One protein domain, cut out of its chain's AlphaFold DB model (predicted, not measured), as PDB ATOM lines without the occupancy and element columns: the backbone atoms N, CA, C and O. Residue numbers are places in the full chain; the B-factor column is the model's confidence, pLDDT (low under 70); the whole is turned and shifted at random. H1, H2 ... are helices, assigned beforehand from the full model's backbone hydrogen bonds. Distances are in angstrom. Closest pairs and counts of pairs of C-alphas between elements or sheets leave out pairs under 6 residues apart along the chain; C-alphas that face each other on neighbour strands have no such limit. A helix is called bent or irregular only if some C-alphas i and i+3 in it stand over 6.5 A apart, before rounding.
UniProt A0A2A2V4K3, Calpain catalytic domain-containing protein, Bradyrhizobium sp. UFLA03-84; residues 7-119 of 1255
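What this domain is: This is residues 7 to 119 of the 1255 residues of the protein "Calpain catalytic domain-containing protein" of Bradyrhizobium sp. UFLA03-84 (UniProt A0A2A2V4K3). Five helices stand side by side in an up-and-down bundle of two rows: H1, H2 and H6 make one row, and H3 and H4 pack along one side of it. At one end of the longest axis, past H4, lies the short helix H5, and from it a long loop, residues 86 to 105, reaches away from the bundle around Thr 92 and then folds back to the start of H6. The printed part has 113 residues with six named helices, H1 to H6 in that order along the chain, and no named strand; the class is all helix. It is compact, with a radius of gyration of the C-alphas of 13.7 A, yet elongated in outline, with spans of 44 by 27 by 19 A.

How they stand to each other: Start with H1, residues 12 to 21, and go on to H2, residues 29 to 41: they form a helical hairpin and touch, the closest C-alphas being those of Asp 17 and Val 35, 6.2 A apart. Their lines stand at a shallow tilt of 19 degrees, opposite ways. Next comes H3, residues 47 to 57, which touches H1 at Val 14 and Glu 49, whose C-alphas are the closest at 6.8 A; the two run the same way at a shallow tilt of 25 degrees. H3 is close to H2 but not clearly touching it, with the closest C-alphas, those of Val 39 and Glu 49, 7.1 A apart. H4, residues 68 to 78, forms a second helical hairpin with H3; they touch, closest at the C-alphas of Ala 57 and Leu 75, 5.9 A apart, at a shallow tilt of 21 degrees. H4 and H2 only just touch, with 3 pairs of C-alphas within 8 A, and H2 does so with residues 29 to 32 alone; the closest C-alphas are those of Tyr 29 and Val 70, 5.7 A apart. H5, residues 82 to 85, is near H4, with 5 pairs of C-alphas within 10 A. Look last at H6, residues 106 to 118: it touches H2, opposite ways at a shallow tilt of 11 degrees, and the closest C-alphas, those of Ala 40 and Ser 106, are 4.9 A apart. With residues 112 to 117 alone H6 also touches H4, closest at the C-alphas of Leu 73 and Trp 116, 5.7 A apart. H5 is close to H6 but not clearly touching it, with the C-alphas of Asn 84 and Leu 112 closest at 7.2 A. H1 is apart from H4, H5 and H6. In H1, H2, H3, H4 and H6 every O i to N i+4 pair is within hydrogen-bond range, while H5 is too short for such a pair.

Where its parts are: Find C-alpha 12 at (200.807, 247.523, 153.091); from there H1 runs 14.3 A to C-alpha 21. H2 measures 18.3 A, H3 15.2 A, H4 15.3 A and the four residues of H5 5.7 A. H6 begins at C-alpha 106, (209.120, 247.099, 169.430), and runs 15.6 A to C-alpha 118 at (205.787, 232.437, 173.604). It is neither bent nor irregular, but only just: C-alphas 115 and 118 are 6.0 A apart.

The domain as a whole: The two C-alphas farthest apart are those of Asn 7 and Thr 92, at 45.2 A. The printed part has no cut. The link from H5 to H6 is long, with 20 residues, and within it residues 86 to 87 pair with residues 95 to 96, antiparallel. The mean pLDDT of the printed part is 94.4, and no printed residue is under 70.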
ATOM      1  N   ASN A   7     191.896 242.408 151.309       88.06
ATOM      2  CA  ASN A   7     192.142 243.537 150.419       88.06
ATOM      3  C   ASN A   7     191.838 244.910 151.040       88.06
ATOM      4  O   ASN A   7     192.345 245.904 150.510       88.06
ATOM      5  N   SER A   8     191.051 244.983 152.119       91.12
ATOM      6  CA  SER A   8     190.731 246.233 152.826       91.12
ATOM      7  C   SER A   8     191.699 246.587 153.956       91.12
ATOM      8  O   SER A   8     191.544 247.656 154.545       91.12
ATOM      9  N   LEU A   9     192.707 245.749 154.225       95.81
ATOM     10  CA  LEU A   9     193.796 246.078 155.147       95.81
ATOM     11  C   LEU A   9     194.536 247.335 154.663       95.81
ATOM     12  O   LEU A   9     194.835 247.477 153.471       95.81
ATOM     13  N   VAL A  10     194.775 248.267 155.587       95.81
ATOM     14  CA  VAL A  10     195.268 249.621 155.282       95.81
ATOM     15  C   VAL A  10     196.785 249.741 155.390       95.81
ATOM     16  O   VAL A  10     197.361 250.619 154.749       95.81
ATOM     17  N   ASP A  11     197.434 248.865 156.157       97.94
ATOM     18  CA  ASP A  11     198.887 248.739 156.175       97.94
ATOM     19  C   ASP A  11     199.367 247.809 155.055       97.94
ATOM     20  O   ASP A  11     198.885 246.685 154.904       97.94
ATOM     21  N   SER A  12     200.319 248.279 154.247       95.25
ATOM     22  CA  SER A  12     200.807 247.523 153.091       95.25
ATOM     23  C   SER A  12     201.639 246.301 153.466       95.25
ATOM     24  O   SER A  12     201.643 245.341 152.698       95.25
ATOM     25  N   GLY A  13     202.339 246.337 154.605       95.38
ATOM     26  CA  GLY A  13     203.151 245.220 155.079       95.38
ATOM     27  C   GLY A  13     202.262 244.099 155.601       95.38
ATOM     28  O   GLY A  13     202.254 243.019 155.022       95.38
ATOM     29  N   VAL A  14     201.396 244.399 156.576       97.00
ATOM     30  CA  VAL A  14     200.410 243.447 157.129       97.00
ATOM     31  C   VAL A  14     199.528 242.856 156.024       97.00
ATOM     32  O   VAL A  14     199.231 241.664 156.015       97.00
ATOM     33  N   LYS A  15     199.128 243.672 155.040       96.06
ATOM     34  CA  LYS A  15     198.382 243.186 153.875       96.06
ATOM     35  C   LYS A  15     199.187 242.209 153.019       96.06
ATOM     36  O   LYS A  15     198.611 241.248 152.519       96.06
ATOM     37  N   SER A  16     200.474 242.470 152.804       94.94
ATOM     38  CA  SER A  16     201.354 241.567 152.057       94.94
ATOM     39  C   SER A  16     201.482 240.223 152.771       94.94
ATOM     40  O   SER A  16     201.332 239.185 152.129       94.94
ATOM     41  N   ASP A  17     201.671 240.251 154.090       95.00
ATOM     42  CA  ASP A  17     201.787 239.056 154.930       95.00
ATOM     43  C   ASP A  17     200.503 238.221 154.833       95.00
ATOM     44  O   ASP A  17     200.528 237.066 154.411       95.00
ATOM     45  N   MET A  18     199.340 238.846 155.050       93.56
ATOM     46  CA  MET A  18     198.047 238.162 154.956       93.56
ATOM     47  C   MET A  18     197.712 237.649 153.551       93.56
ATOM     48  O   MET A  18     197.017 236.645 153.425       93.56
ATOM     49  N   LEU A  19     198.175 238.300 152.478       91.19
ATOM     50  CA  LEU A  19     197.997 237.784 151.114       91.19
ATOM     51  C   LEU A  19     198.829 236.522 150.852       91.19
ATOM     52  O   LEU A  19     198.412 235.707 150.029       91.19
ATOM     53  N   ASN A  20     199.964 236.369 151.538       90.19
ATOM     54  CA  ASN A  20     200.804 235.176 151.466       90.19
ATOM     55  C   ASN A  20     200.269 234.048 152.358       90.19
ATOM     56  O   ASN A  20     200.229 232.905 151.913       90.19
ATOM     57  N   PHE A  21     199.821 234.372 153.573       88.75
ATOM     58  CA  PHE A  21     199.317 233.393 154.543       88.75
ATOM     59  C   PHE A  21     197.926 232.863 154.166       88.75
ATOM     60  O   PHE A  21     197.673 231.668 154.172       88.75
ATOM     61  N   ALA A  22     197.021 233.713 153.668       77.44
ATOM     62  CA  ALA A  22     195.647 233.312 153.335       77.44
ATOM     63  C   ALA A  22     195.493 232.468 152.043       77.44
ATOM     64  O   ALA A  22     194.389 232.385 151.485       77.44
ATOM     65  N   VAL A  23     196.574 231.891 151.506       81.19
ATOM     66  CA  VAL A  23     196.574 231.195 150.206       81.19
ATOM     67  C   VAL A  23     195.801 229.878 150.266       81.19
ATOM     68  O   VAL A  23     194.999 229.603 149.362       81.19
ATOM     69  N   ASP A  24     196.001 229.087 151.320       84.19
ATOM     70  CA  ASP A  24     195.338 227.792 151.516       84.19
ATOM     71  C   ASP A  24     193.982 227.902 152.241       84.19
ATOM     72  O   ASP A  24     193.194 226.955 152.233       84.19
ATOM     73  N   GLY A  25     193.653 229.091 152.756       84.94
ATOM     74  CA  GLY A  25     192.398 229.377 153.447       84.94
ATOM     75  C   GLY A  25     192.422 229.080 154.948       84.94
ATOM     76  O   GLY A  25     191.363 229.170 155.577       84.94
ATOM     77  N   VAL A  26     193.589 228.773 155.515       89.06
ATOM     78  CA  VAL A  26     193.805 228.566 156.950       89.06
ATOM     79  C   VAL A  26     194.746 229.655 157.478       89.06
ATOM     80  O   VAL A  26     195.626 230.112 156.767       89.06
ATOM     81  N   PHE A  27     194.526 230.122 158.706       92.88
ATOM     82  CA  PHE A  27     195.439 231.009 159.424       92.88
ATOM     83  C   PHE A  27     195.971 230.276 160.642       92.88
ATOM     84  O   PHE A  27     195.243 230.029 161.613       92.88
ATOM     85  N   THR A  28     197.220 229.855 160.538       92.19
ATOM     86  CA  THR A  28     197.888 228.995 161.508       92.19
ATOM     87  C   THR A  28     198.526 229.798 162.639       92.19
ATOM     88  O   THR A  28     198.686 231.014 162.562       92.19
ATOM     89  N   TYR A  29     198.939 229.097 163.697       92.88
ATOM     90  CA  TYR A  29     199.689 229.690 164.804       92.88
ATOM     91  C   TYR A  29     200.964 230.404 164.333       92.88
ATOM     92  O   TYR A  29     201.244 231.520 164.764       92.88
ATOM     93  N   ALA A  30     201.722 229.768 163.432       92.38
ATOM     94  CA  ALA A  30     202.963 230.322 162.899       92.38
ATOM     95  C   ALA A  30     202.712 231.620 162.122       92.38
ATOM     96  O   ALA A  30     203.415 232.596 162.327       92.38
ATOM     97  N   GLU A  31     201.660 231.670 161.306       94.56
ATOM     98  CA  GLU A  31     201.316 232.861 160.520       94.56
ATOM     99  C   GLU A  31     200.772 234.002 161.390       94.56
ATOM    100  O   GLU A  31     201.063 235.173 161.140       94.56
ATOM    101  N   ALA A  32     200.015 233.669 162.443       95.06
ATOM    102  CA  ALA A  32     199.579 234.629 163.453       95.06
ATOM    103  C   ALA A  32     200.767 235.221 164.223       95.06
ATOM    104  O   ALA A  32     200.816 236.432 164.440       95.06
ATOM    105  N   TYR A  33     201.746 234.393 164.589       95.75
ATOM    106  CA  TYR A  33     202.997 234.854 165.181       95.75
ATOM    107  C   TYR A  33     203.799 235.723 164.201       95.75
ATOM    108  O   TYR A  33     204.204 236.828 164.559       95.75
ATOM    109  N   ASP A  34     203.983 235.260 162.963       96.06
ATOM    110  CA  ASP A  34     204.810 235.927 161.959       96.06
ATOM    111  C   ASP A  34     204.266 237.315 161.619       96.06
ATOM    112  O   ASP A  34     205.035 238.271 161.622       96.06
ATOM    113  N   VAL A  35     202.948 237.485 161.425       97.12
ATOM    114  CA  VAL A  35     202.381 238.820 161.140       97.12
ATOM    115  C   VAL A  35     202.606 239.805 162.296       97.12
ATOM    116  O   VAL A  35     202.854 240.991 162.069       97.12
ATOM    117  N   LEU A  36     202.553 239.330 163.545       97.88
ATOM    118  CA  LEU A  36     202.791 240.153 164.732       97.88
ATOM    119  C   LEU A  36     204.281 240.483 164.898       97.88
ATOM    120  O   LEU A  36     204.629 241.631 165.191       97.88
ATOM    121  N   ALA A  37     205.160 239.503 164.678       96.50
ATOM    122  CA  ALA A  37     206.610 239.670 164.723       96.50
ATOM    123  C   ALA A  37     207.105 240.623 163.623       96.50
ATOM    124  O   ALA A  37     207.958 241.480 163.874       96.50
ATOM    125  N   ASP A  38     206.515 240.543 162.432       96.38
ATOM    126  CA  ASP A  38     206.811 241.436 161.321       96.38
ATOM    127  C   ASP A  38     206.446 242.885 161.651       96.38
ATOM    128  O   ASP A  38     207.271 243.777 161.437       96.38
ATOM    129  N   VAL A  39     205.274 243.132 162.248       96.75
ATOM    130  CA  VAL A  39     204.917 244.468 162.765       96.75
ATOM    131  C   VAL A  39     205.926 244.929 163.822       96.75
ATOM    132  O   VAL A  39     206.423 246.052 163.739       96.75
ATOM    133  N   ALA A  40     206.309 244.066 164.770       95.31
ATOM    134  CA  ALA A  40     207.294 244.410 165.802       95.31
ATOM    135  C   ALA A  40     208.656 244.829 165.209       95.31
ATOM    136  O   ALA A  40     209.304 245.755 165.716       95.31
ATOM    137  N   SER A  41     209.077 244.182 164.115       95.44
ATOM    138  CA  SER A  41     210.350 244.441 163.426       95.44
ATOM    139  C   SER A  41     210.400 245.786 162.686       95.44
ATOM    140  O   SER A  41     211.486 246.314 162.432       95.44
ATOM    141  N   ARG A  42     209.235 246.366 162.365       93.31
ATOM    142  CA  ARG A  42     209.099 247.616 161.594       93.31
ATOM    143  C   ARG A  42     209.163 248.877 162.468       93.31
ATOM    144  O   ARG A  42     209.225 249.984 161.934       93.31
ATOM    145  N   GLY A  43     209.232 248.724 163.792       92.75
ATOM    146  CA  GLY A  43     209.382 249.814 164.757       92.75
ATOM    147  C   GLY A  43     208.167 249.968 165.673       92.75
ATOM    148  O   GLY A  43     207.512 248.990 166.020       92.75
ATOM    149  N   SER A  44     207.887 251.200 166.110       96.69
ATOM    150  CA  SER A  44     206.696 251.482 166.919       96.69
ATOM    151  C   SER A  44     205.416 251.324 166.100       96.69
ATOM    152  O   SER A  44     205.311 251.896 165.016       96.69
ATOM    153  N   VAL A  45     204.424 250.643 166.674       98.12
ATOM    154  CA  VAL A  45     203.147 250.317 166.025       98.12
ATOM    155  C   VAL A  45     202.437 251.582 165.548       98.12
ATOM    156  O   VAL A  45     202.134 252.494 166.326       98.12
ATOM    157  N   THR A  46     202.147 251.638 164.255       98.12
ATOM    158  CA  THR A  46     201.441 252.752 163.621       98.12
ATOM    159  C   THR A  46     199.922 252.587 163.698       98.12
ATOM    160  O   THR A  46     199.384 251.508 163.941       98.12
ATOM    161  N   THR A  47     199.188 253.671 163.431       98.12
ATOM    162  CA  THR A  47     197.719 253.627 163.315       98.12
ATOM    163  C   THR A  47     197.242 252.664 162.226       98.12
ATOM    164  O   THR A  47     196.230 251.997 162.409       98.12
ATOM    165  N   ASN A  48     197.954 252.573 161.098       97.81
ATOM    166  CA  ASN A  48     197.554 251.694 159.999       97.81
ATOM    167  C   ASN A  48     197.790 250.217 160.334       97.81
ATOM    168  O   ASN A  48     196.940 249.387 160.004       97.81
ATOM    169  N   GLU A  49     198.899 249.894 161.002       98.19
ATOM    170  CA  GLU A  49     199.181 248.532 161.465       98.19
ATOM    171  C   GLU A  49     198.144 248.094 162.498       98.19
ATOM    172  O   GLU A  49     197.501 247.070 162.288       98.19
ATOM    173  N   LEU A  50     197.880 248.908 163.530       98.12
ATOM    174  CA  LEU A  50     196.869 248.586 164.545       98.12
ATOM    175  C   LEU A  50     195.480 248.374 163.927       98.12
ATOM    176  O   LEU A  50     194.841 247.361 164.194       98.12
ATOM    177  N   ASN A  51     195.037 249.276 163.045       97.94
ATOM    178  CA  ASN A  51     193.750 249.129 162.358       97.94
ATOM    179  C   ASN A  51     193.691 247.857 161.493       97.94
ATOM    180  O   ASN A  51     192.630 247.250 161.361       97.94
ATOM    181  N   SER A  52     194.809 247.466 160.875       98.06
ATOM    182  CA  SER A  52     194.874 246.254 160.051       98.06
ATOM    183  C   SER A  52     194.849 244.993 160.913       98.06
ATOM    184  O   SER A  52     194.103 244.071 160.593       98.06
ATOM    185  N   LEU A  53     195.575 244.971 162.035       97.88
ATOM    186  CA  LEU A  53     195.534 243.877 163.010       97.88
ATOM    187  C   LEU A  53     194.134 243.722 163.619       97.88
ATOM    188  O   LEU A  53     193.605 242.615 163.642       97.88
ATOM    189  N   GLN A  54     193.480 244.818 164.013       97.44
ATOM    190  CA  GLN A  54     192.096 244.792 164.513       97.44
ATOM    191  C   GLN A  54     191.101 244.321 163.446       97.44
ATOM    192  O   GLN A  54     190.132 243.627 163.746       97.44
ATOM    193  N   MET A  55     191.341 244.649 162.172       95.88
ATOM    194  CA  MET A  55     190.531 244.122 161.075       95.88
ATOM    195  C   MET A  55     190.729 242.615 160.887       95.88
ATOM    196  O   MET A  55     189.746 241.929 160.610       95.88
ATOM    197  N   ILE A  56     191.950 242.093 161.054       95.75
ATOM    198  CA  ILE A  56     192.203 240.645 161.069       95.75
ATOM    199  C   ILE A  56     191.440 240.012 162.235       95.75
ATOM    200  O   ILE A  56     190.632 239.121 161.995       95.75
ATOM    201  N   ALA A  57     191.620 240.530 163.455       95.69
ATOM    202  CA  ALA A  57     190.979 240.033 164.672       95.69
ATOM    203  C   ALA A  57     189.446 239.952 164.532       95.69
ATOM    204  O   ALA A  57     188.847 238.911 164.793       95.69
ATOM    205  N   ALA A  58     188.818 241.001 163.994       94.56
ATOM    206  CA  ALA A  58     187.372 241.051 163.773       94.56
ATOM    207  C   ALA A  58     186.851 240.108 162.667       94.56
ATOM    208  O   ALA A  58     185.638 239.934 162.544       94.56
ATOM    209  N   ASN A  59     187.729 239.543 161.827       92.38
ATOM    210  CA  ASN A  59     187.353 238.701 160.686       92.38
ATOM    211  C   ASN A  59     187.972 237.290 160.723       92.38
ATOM    212  O   ASN A  59     187.831 236.543 159.745       92.38
ATOM    213  N   LEU A  60     188.615 236.885 161.825       90.44
ATOM    214  CA  LEU A  60     189.006 235.489 162.030       90.44
ATOM    215  C   LEU A  60     187.766 234.582 161.929       90.44
ATOM    216  O   LEU A  60     186.662 234.963 162.320       90.44
ATOM    217  N   ASN A  61     187.918 233.414 161.298       88.69
ATOM    218  CA  ASN A  61     186.822 232.495 160.955       88.69
ATOM    219  C   ASN A  61     185.743 233.057 160.001       88.69
ATOM    220  O   ASN A  61     184.744 232.393 159.722       88.69
ATOM    221  N   SER A  62     185.968 234.232 159.396       85.69
ATOM    222  CA  SER A  62     185.111 234.821 158.357       85.69
ATOM    223  C   SER A  62     185.810 234.817 156.994       85.69
ATOM    224  O   SER A  62     186.355 235.817 156.530       85.69
ATOM    225  N   GLY A  63     185.797 233.660 156.324       79.44
ATOM    226  CA  GLY A  63     186.439 233.458 155.013       79.44
ATOM    227  C   GLY A  63     187.903 233.005 155.074       79.44
ATOM    228  O   GLY A  63     188.481 232.724 154.025       79.44
ATOM    229  N   LEU A  64     188.465 232.901 156.278       85.06
ATOM    230  CA  LEU A  64     189.762 232.309 156.599       85.06
ATOM    231  C   LEU A  64     189.572 231.471 157.872       85.06
ATOM    232  O   LEU A  64     189.099 232.014 158.868       85.06
ATOM    233  N   SER A  65     189.856 230.170 157.828       89.12
ATOM    234  CA  SER A  65     189.670 229.271 158.977       89.12
ATOM    235  C   SER A  65     190.843 229.403 159.944       89.12
ATOM    236  O   SER A  65     191.988 229.370 159.512       89.12
ATOM    237  N   THR A  66     190.601 229.490 161.244       92.50
ATOM    238  CA  THR A  66     191.642 229.438 162.280       92.50
ATOM    239  C   THR A  66     191.126 228.650 163.483       92.50
ATOM    240  O   THR A  66     189.914 228.497 163.637       92.50
ATOM    241  N   SER A  67     192.015 228.102 164.311       90.88
ATOM    242  CA  SER A  67     191.586 227.393 165.522       90.88
ATOM    243  C   SER A  67     191.095 228.373 166.587       90.88
ATOM    244  O   SER A  67     191.537 229.523 166.630       90.88
ATOM    245  N   ASP A  68     190.218 227.909 167.480       89.75
ATOM    246  CA  ASP A  68     189.716 228.728 168.593       89.75
ATOM    247  C   ASP A  68     190.861 229.208 169.495       89.75
ATOM    248  O   ASP A  68     190.885 230.370 169.892       89.75
ATOM    249  N   TYR A  69     191.878 228.364 169.695       92.44
ATOM    250  CA  TYR A  69     193.124 228.718 170.375       92.44
ATOM    251  C   TYR A  69     193.856 229.901 169.714       92.44
ATOM    252  O   TYR A  69     194.102 230.916 170.362       92.44
ATOM    253  N   VAL A  70     194.170 229.820 168.413       94.19
ATOM    254  CA  VAL A  70     194.892 230.899 167.706       94.19
ATOM    255  C   VAL A  70     194.053 232.176 167.666       94.19
ATOM    256  O   VAL A  70     194.582 233.271 167.873       94.19
ATOM    257  N   SER A  71     192.740 232.042 167.458       94.31
ATOM    258  CA  SER A  71     191.813 233.170 167.501       94.31
ATOM    259  C   SER A  71     191.810 233.850 168.865       94.31
ATOM    260  O   SER A  71     191.856 235.078 168.924       94.31
ATOM    261  N   HIS A  72     191.778 233.072 169.950       94.75
ATOM    262  CA  HIS A  72     191.791 233.585 171.314       94.75
ATOM    263  C   HIS A  72     193.055 234.409 171.571       94.75
ATOM    264  O   HIS A  72     192.950 235.591 171.890       94.75
ATOM    265  N   LEU A  73     194.242 233.836 171.347       96.44
ATOM    266  CA  LEU A  73     195.518 234.523 171.593       96.44
ATOM    267  C   LEU A  73     195.659 235.821 170.795       96.44
ATOM    268  O   LEU A  73     196.092 236.847 171.324       96.44
ATOM    269  N   PHE A  74     195.276 235.786 169.515       97.50
ATOM    270  CA  PHE A  74     195.354 236.956 168.650       97.50
ATOM    271  C   PHE A  74     194.446 238.084 169.159       97.50
ATOM    272  O   PHE A  74     194.869 239.239 169.198       97.50
ATOM    273  N   LEU A  75     193.231 237.753 169.616       96.25
ATOM    274  CA  LEU A  75     192.301 238.712 170.220       96.25
ATOM    275  C   LEU A  75     192.852 239.300 171.528       96.25
ATOM    276  O   LEU A  75     192.849 240.522 171.678       96.25
ATOM    277  N   GLN A  76     193.384 238.471 172.438       95.75
ATOM    278  CA  GLN A  76     193.910 238.958 173.724       95.75
ATOM    279  C   GLN A  76     195.083 239.935 173.563       95.75
ATOM    280  O   GLN A  76     195.246 240.875 174.351       95.75
ATOM    281  N   LEU A  77     195.891 239.746 172.518       97.81
ATOM    282  CA  LEU A  77     196.991 240.641 172.187       97.81
ATOM    283  C   LEU A  77     196.507 241.918 171.481       97.81
ATOM    284  O   LEU A  77     196.929 243.015 171.854       97.81
ATOM    285  N   VAL A  78     195.657 241.786 170.457       98.12
ATOM    286  CA  VAL A  78     195.294 242.892 169.552       98.12
ATOM    287  C   VAL A  78     194.205 243.797 170.122       98.12
ATOM    288  O   VAL A  78     194.352 245.021 170.082       98.12
ATOM    289  N   ASP A  79     193.132 243.214 170.654       97.19
ATOM    290  CA  ASP A  79     192.022 243.967 171.254       97.19
ATOM    291  C   ASP A  79     192.290 244.282 172.736       97.19
ATOM    292  O   ASP A  79     191.720 245.222 173.300       97.19
ATOM    293  N   GLY A  80     193.241 243.556 173.329       95.25
ATOM    294  CA  GLY A  80     193.747 243.763 174.674       95.25
ATOM    295  C   GLY A  80     193.055 242.899 175.727       95.25
ATOM    296  O   GLY A  80     191.919 242.461 175.573       95.25
ATOM    297  N   ASN A  81     193.748 242.704 176.845       94.50
ATOM    298  CA  ASN A  81     193.315 241.882 177.969       94.50
ATOM    299  C   ASN A  81     193.813 242.516 179.286       94.50
ATOM    300  O   ASN A  81     194.908 243.089 179.297       94.50
ATOM    301  N   PRO A  82     193.063 242.438 180.404       92.62
ATOM    302  CA  PRO A  82     193.531 242.911 181.713       92.62
ATOM    303  C   PRO A  82     194.921 242.398 182.128       92.62
ATOM    304  O   PRO A  82     195.702 243.170 182.685       92.62
ATOM    305  N   ALA A  83     195.277 241.161 181.772       94.06
ATOM    306  CA  ALA A  83     196.585 240.555 182.028       94.06
ATOM    307  C   ALA A  83     197.751 241.293 181.342       94.06
ATOM    308  O   ALA A  83     198.905 241.137 181.743       94.06
ATOM    309  N   ASN A  84     197.480 242.138 180.339       96.75
ATOM    310  CA  ASN A  84     198.488 242.988 179.706       96.75
ATOM    311  C   ASN A  84     198.866 244.197 180.563       96.75
ATOM    312  O   ASN A  84     199.783 244.921 180.193       96.75
ATOM    313  N   ALA A  85     198.188 244.474 181.684       95.31
ATOM    314  CA  ALA A  85     198.531 245.610 182.541       95.31
ATOM    315  C   ALA A  85     199.989 245.542 183.031       95.31
ATOM    316  O   ALA A  85     200.661 246.577 183.123       95.31
ATOM    317  N   THR A  86     200.489 244.330 183.279       95.38
ATOM    318  CA  THR A  86     201.832 244.093 183.803       95.38
ATOM    319  C   THR A  86     202.589 242.989 183.070       95.38
ATOM    320  O   THR A  86     202.005 242.061 182.511       95.38
ATOM    321  N   TRP A  87     203.912 243.081 183.130       96.50
ATOM    322  CA  TRP A  87     204.870 242.048 182.765       96.50
ATOM    323  C   TRP A  87     205.610 241.588 184.026       96.50
ATOM    324  O   TRP A  87     206.148 242.411 184.773       96.50
ATOM    325  N   THR A  88     205.615 240.285 184.273       95.69
ATOM    326  CA  THR A  88     206.312 239.627 185.380       95.69
ATOM    327  C   THR A  88     207.648 239.057 184.916       95.69
ATOM    328  O   THR A  88     208.668 239.281 185.565       95.69
ATOM    329  N   GLY A  89     207.671 238.333 183.792       94.75
ATOM    330  CA  GLY A  89     208.885 237.736 183.223       94.75
ATOM    331  C   GLY A  89     209.682 236.842 184.187       94.75
ATOM    332  O   GLY A  89     210.897 236.725 184.035       94.75
ATOM    333  N   GLY A  90     209.035 236.259 185.200       93.50
ATOM    334  CA  GLY A  90     209.651 235.410 186.231       93.50
ATOM    335  C   GLY A  90     210.258 236.170 187.412       93.50
ATOM    336  O   GLY A  90     210.954 235.578 188.235       93.50
ATOM    337  N   SER A  91     210.036 237.484 187.481       91.81
ATOM    338  CA  SER A  91     210.442 238.359 188.582       91.81
ATOM    339  C   SER A  91     209.435 238.317 189.735       91.81
ATOM    340  O   SER A  91     208.244 238.142 189.511       91.81
ATOM    341  N   THR A  92     209.894 238.603 190.953       88.69
ATOM    342  CA  THR A  92     209.024 238.871 192.119       88.69
ATOM    343  C   THR A  92     208.482 240.310 192.147       88.69
ATOM    344  O   THR A  92     207.833 240.748 193.096       88.69
ATOM    345  N   VAL A  93     208.811 241.104 191.122       89.62
ATOM    346  CA  VAL A  93     208.357 242.486 190.933       89.62
ATOM    347  C   VAL A  93     207.790 242.633 189.529       89.62
ATOM    348  O   VAL A  93     208.526 242.489 188.550       89.62
ATOM    349  N   HIS A  94     206.510 242.989 189.450       92.12
ATOM    350  CA  HIS A  94     205.789 243.241 188.204       92.12
ATOM    351  C   HIS A  94     206.048 244.664 187.685       92.12
ATOM    352  O   HIS A  94     206.031 245.632 188.453       92.12
ATOM    353  N   VAL A  95     206.249 244.816 186.375       95.12
ATOM    354  CA  VAL A  95     206.424 246.118 185.704       95.12
ATOM    355  C   VAL A  95     205.244 246.421 184.784       95.12
ATOM    356  O   VAL A  95     204.556 245.513 184.340       95.12
ATOM    357  N   THR A  96     204.970 247.695 184.498       96.25
ATOM    358  CA  THR A  96     203.885 248.077 183.577       96.25
ATOM    359  C   THR A  96     204.195 247.631 182.147       96.25
ATOM    360  O   THR A  96     205.258 247.970 181.634       96.25
ATOM    361  N   LEU A  97     203.237 246.960 181.496       96.81
ATOM    362  CA  LEU A  97     203.308 246.593 180.076       96.81
ATOM    363  C   LEU A  97     202.295 247.402 179.252       96.81
ATOM    364  O   LEU A  97     202.681 248.199 178.405       96.81
ATOM    365  N   GLY A  98     201.005 247.271 179.560       97.00
ATOM    366  CA  GLY A  98     199.891 247.902 178.850       97.00
ATOM    367  C   GLY A  98     199.479 247.175 177.562       97.00
ATOM    368  O   GLY A  98     200.257 246.437 176.968       97.00
ATOM    369  N   ASN A  99     198.243 247.418 177.116       98.19
ATOM    370  CA  ASN A  99     197.701 246.869 175.867       98.19
ATOM    371  C   ASN A  99     198.411 247.411 174.615       98.19
ATOM    372  O   ASN A  99     199.017 248.490 174.638       98.19
ATOM    373  N   LEU A 100     198.250 246.685 173.504       98.06
ATOM    374  CA  LEU A 100     198.634 247.145 172.174       98.06
ATOM    375  C   LEU A 100     197.923 248.465 171.833       98.06
ATOM    376  O   LEU A 100     196.703 248.586 171.940       98.06
ATOM    377  N   GLN A 101     198.689 249.466 171.408       97.75
ATOM    378  CA  GLN A 101     198.172 250.770 171.005       97.75
ATOM    379  C   GLN A 101     199.111 251.455 170.006       97.75
ATOM    380  O   GLN A 101     200.249 251.040 169.788       97.75
ATOM    381  N   VAL A 102     198.652 252.550 169.398       97.38
ATOM    382  CA  VAL A 102     199.517 253.369 168.537       97.38
ATOM    383  C   VAL A 102     200.686 253.913 169.359       97.38
ATOM    384  O   VAL A 102     200.487 254.515 170.412       97.38
ATOM    385  N   GLY A 103     201.904 253.722 168.857       97.00
ATOM    386  CA  GLY A 103     203.136 254.083 169.549       97.00
ATOM    387  C   GLY A 103     203.709 252.982 170.446       97.00
ATOM    388  O   GLY A 103     204.807 253.190 170.965       97.00
ATOM    389  N   THR A 104     203.042 251.824 170.593       98.19
ATOM    390  CA  THR A 104     203.620 250.631 171.242       98.19
ATOM    391  C   THR A 104     204.992 250.352 170.637       98.19
ATOM    392  O   THR A 104     205.130 250.228 169.423       98.19
ATOM    393  N   THR A 105     206.030 250.334 171.474       97.06
ATOM    394  CA  THR A 105     207.420 250.156 171.019       97.06
ATOM    395  C   THR A 105     207.681 248.713 170.595       97.06
ATOM    396  O   THR A 105     206.990 247.810 171.057       97.06
ATOM    397  N   SER A 106     208.720 248.468 169.791       94.44
ATOM    398  CA  SER A 106     209.120 247.099 169.430       94.44
ATOM    399  C   SER A 106     209.392 246.217 170.655       94.44
ATOM    400  O   SER A 106     209.063 245.040 170.631       94.44
ATOM    401  N   THR A 107     209.941 246.770 171.745       94.56
ATOM    402  CA  THR A 107     210.139 246.022 173.001       94.56
ATOM    403  C   THR A 107     208.809 245.621 173.631       94.56
ATOM    404  O   THR A 107     208.602 244.444 173.895       94.56
ATOM    405  N   GLN A 108     207.890 246.576 173.797       97.31
ATOM    406  CA  GLN A 108     206.566 246.312 174.367       97.31
ATOM    407  C   GLN A 108     205.763 245.332 173.489       97.31
ATOM    408  O   GLN A 108     205.071 244.463 174.006       97.31
ATOM    409  N   MET A 109     205.881 245.431 172.159       97.62
ATOM    410  CA  MET A 109     205.278 244.476 171.224       97.62
ATOM    411  C   MET A 109     205.874 243.073 171.396       97.62
ATOM    412  O   MET A 109     205.124 242.107 171.480       97.62
ATOM    413  N   SER A 110     207.200 242.948 171.505       96.62
ATOM    414  CA  SER A 110     207.869 241.666 171.769       96.62
ATOM    415  C   SER A 110     207.480 241.058 173.117       96.62
ATOM    416  O   SER A 110     207.382 239.841 173.215       96.62
ATOM    417  N   GLU A 111     207.232 241.871 174.145       97.56
ATOM    418  CA  GLU A 111     206.715 241.411 175.441       97.56
ATOM    419  C   GLU A 111     205.247 240.962 175.332       97.56
ATOM    420  O   GLU A 111     204.895 239.903 175.838       97.56
ATOM    421  N   LEU A 112     204.390 241.678 174.595       98.19
ATOM    422  CA  LEU A 112     203.011 241.237 174.329       98.19
ATOM    423  C   LEU A 112     202.965 239.920 173.536       98.19
ATOM    424  O   LEU A 112     202.245 238.999 173.923       98.19
ATOM    425  N   ILE A 113     203.765 239.799 172.470       98.00
ATOM    426  CA  ILE A 113     203.953 238.542 171.723       98.00
ATOM    427  C   ILE A 113     204.517 237.469 172.658       98.00
ATOM    428  O   ILE A 113     204.068 236.328 172.648       98.00
ATOM    429  N   GLY A 114     205.473 237.848 173.502       97.19
ATOM    430  CA  GLY A 114     206.075 236.997 174.513       97.19
ATOM    431  C   GLY A 114     205.047 236.356 175.441       97.19
ATOM    432  O   GLY A 114     205.061 235.144 175.639       97.19
ATOM    433  N   LYS A 115     204.120 237.167 175.954       97.12
ATOM    434  CA  LYS A 115     203.032 236.742 176.836       97.12
ATOM    435  C   LYS A 115     202.080 235.775 176.128       97.12
ATOM    436  O   LYS A 115     201.917 234.655 176.589       97.12
ATOM    437  N   TRP A 116     201.517 236.171 174.986       96.75
ATOM    438  CA  TRP A 116     200.423 235.416 174.358       96.75
ATOM    439  C   TRP A 116     200.871 234.302 173.410       96.75
ATOM    440  O   TRP A 116     200.139 233.338 173.237       96.75
ATOM    441  N   PHE A 117     202.053 234.389 172.796       97.25
ATOM    442  CA  PHE A 117     202.524 233.430 171.783       97.25
ATOM    443  C   PHE A 117     203.835 232.723 172.151       97.25
ATOM    444  O   PHE A 117     204.261 231.823 171.430       97.25
ATOM    445  N   LEU A 118     204.524 233.097 173.231       96.94
ATOM    446  CA  LEU A 118     205.787 232.437 173.604       96.94
ATOM    447  C   LEU A 118     205.831 231.945 175.057       96.94
ATOM    448  O   LEU A 118     206.788 231.267 175.445       96.94
ATOM    449  N   GLY A 119     204.830 232.290 175.868       96.06
ATOM    450  CA  GLY A 119     204.792 231.990 177.297       96.06
ATOM    451  C   GLY A 119     205.990 232.527 178.075       96.06
ATOM    452  O   GLY A 119     206.415 231.914 179.057       96.06
TER     453      GLY A 119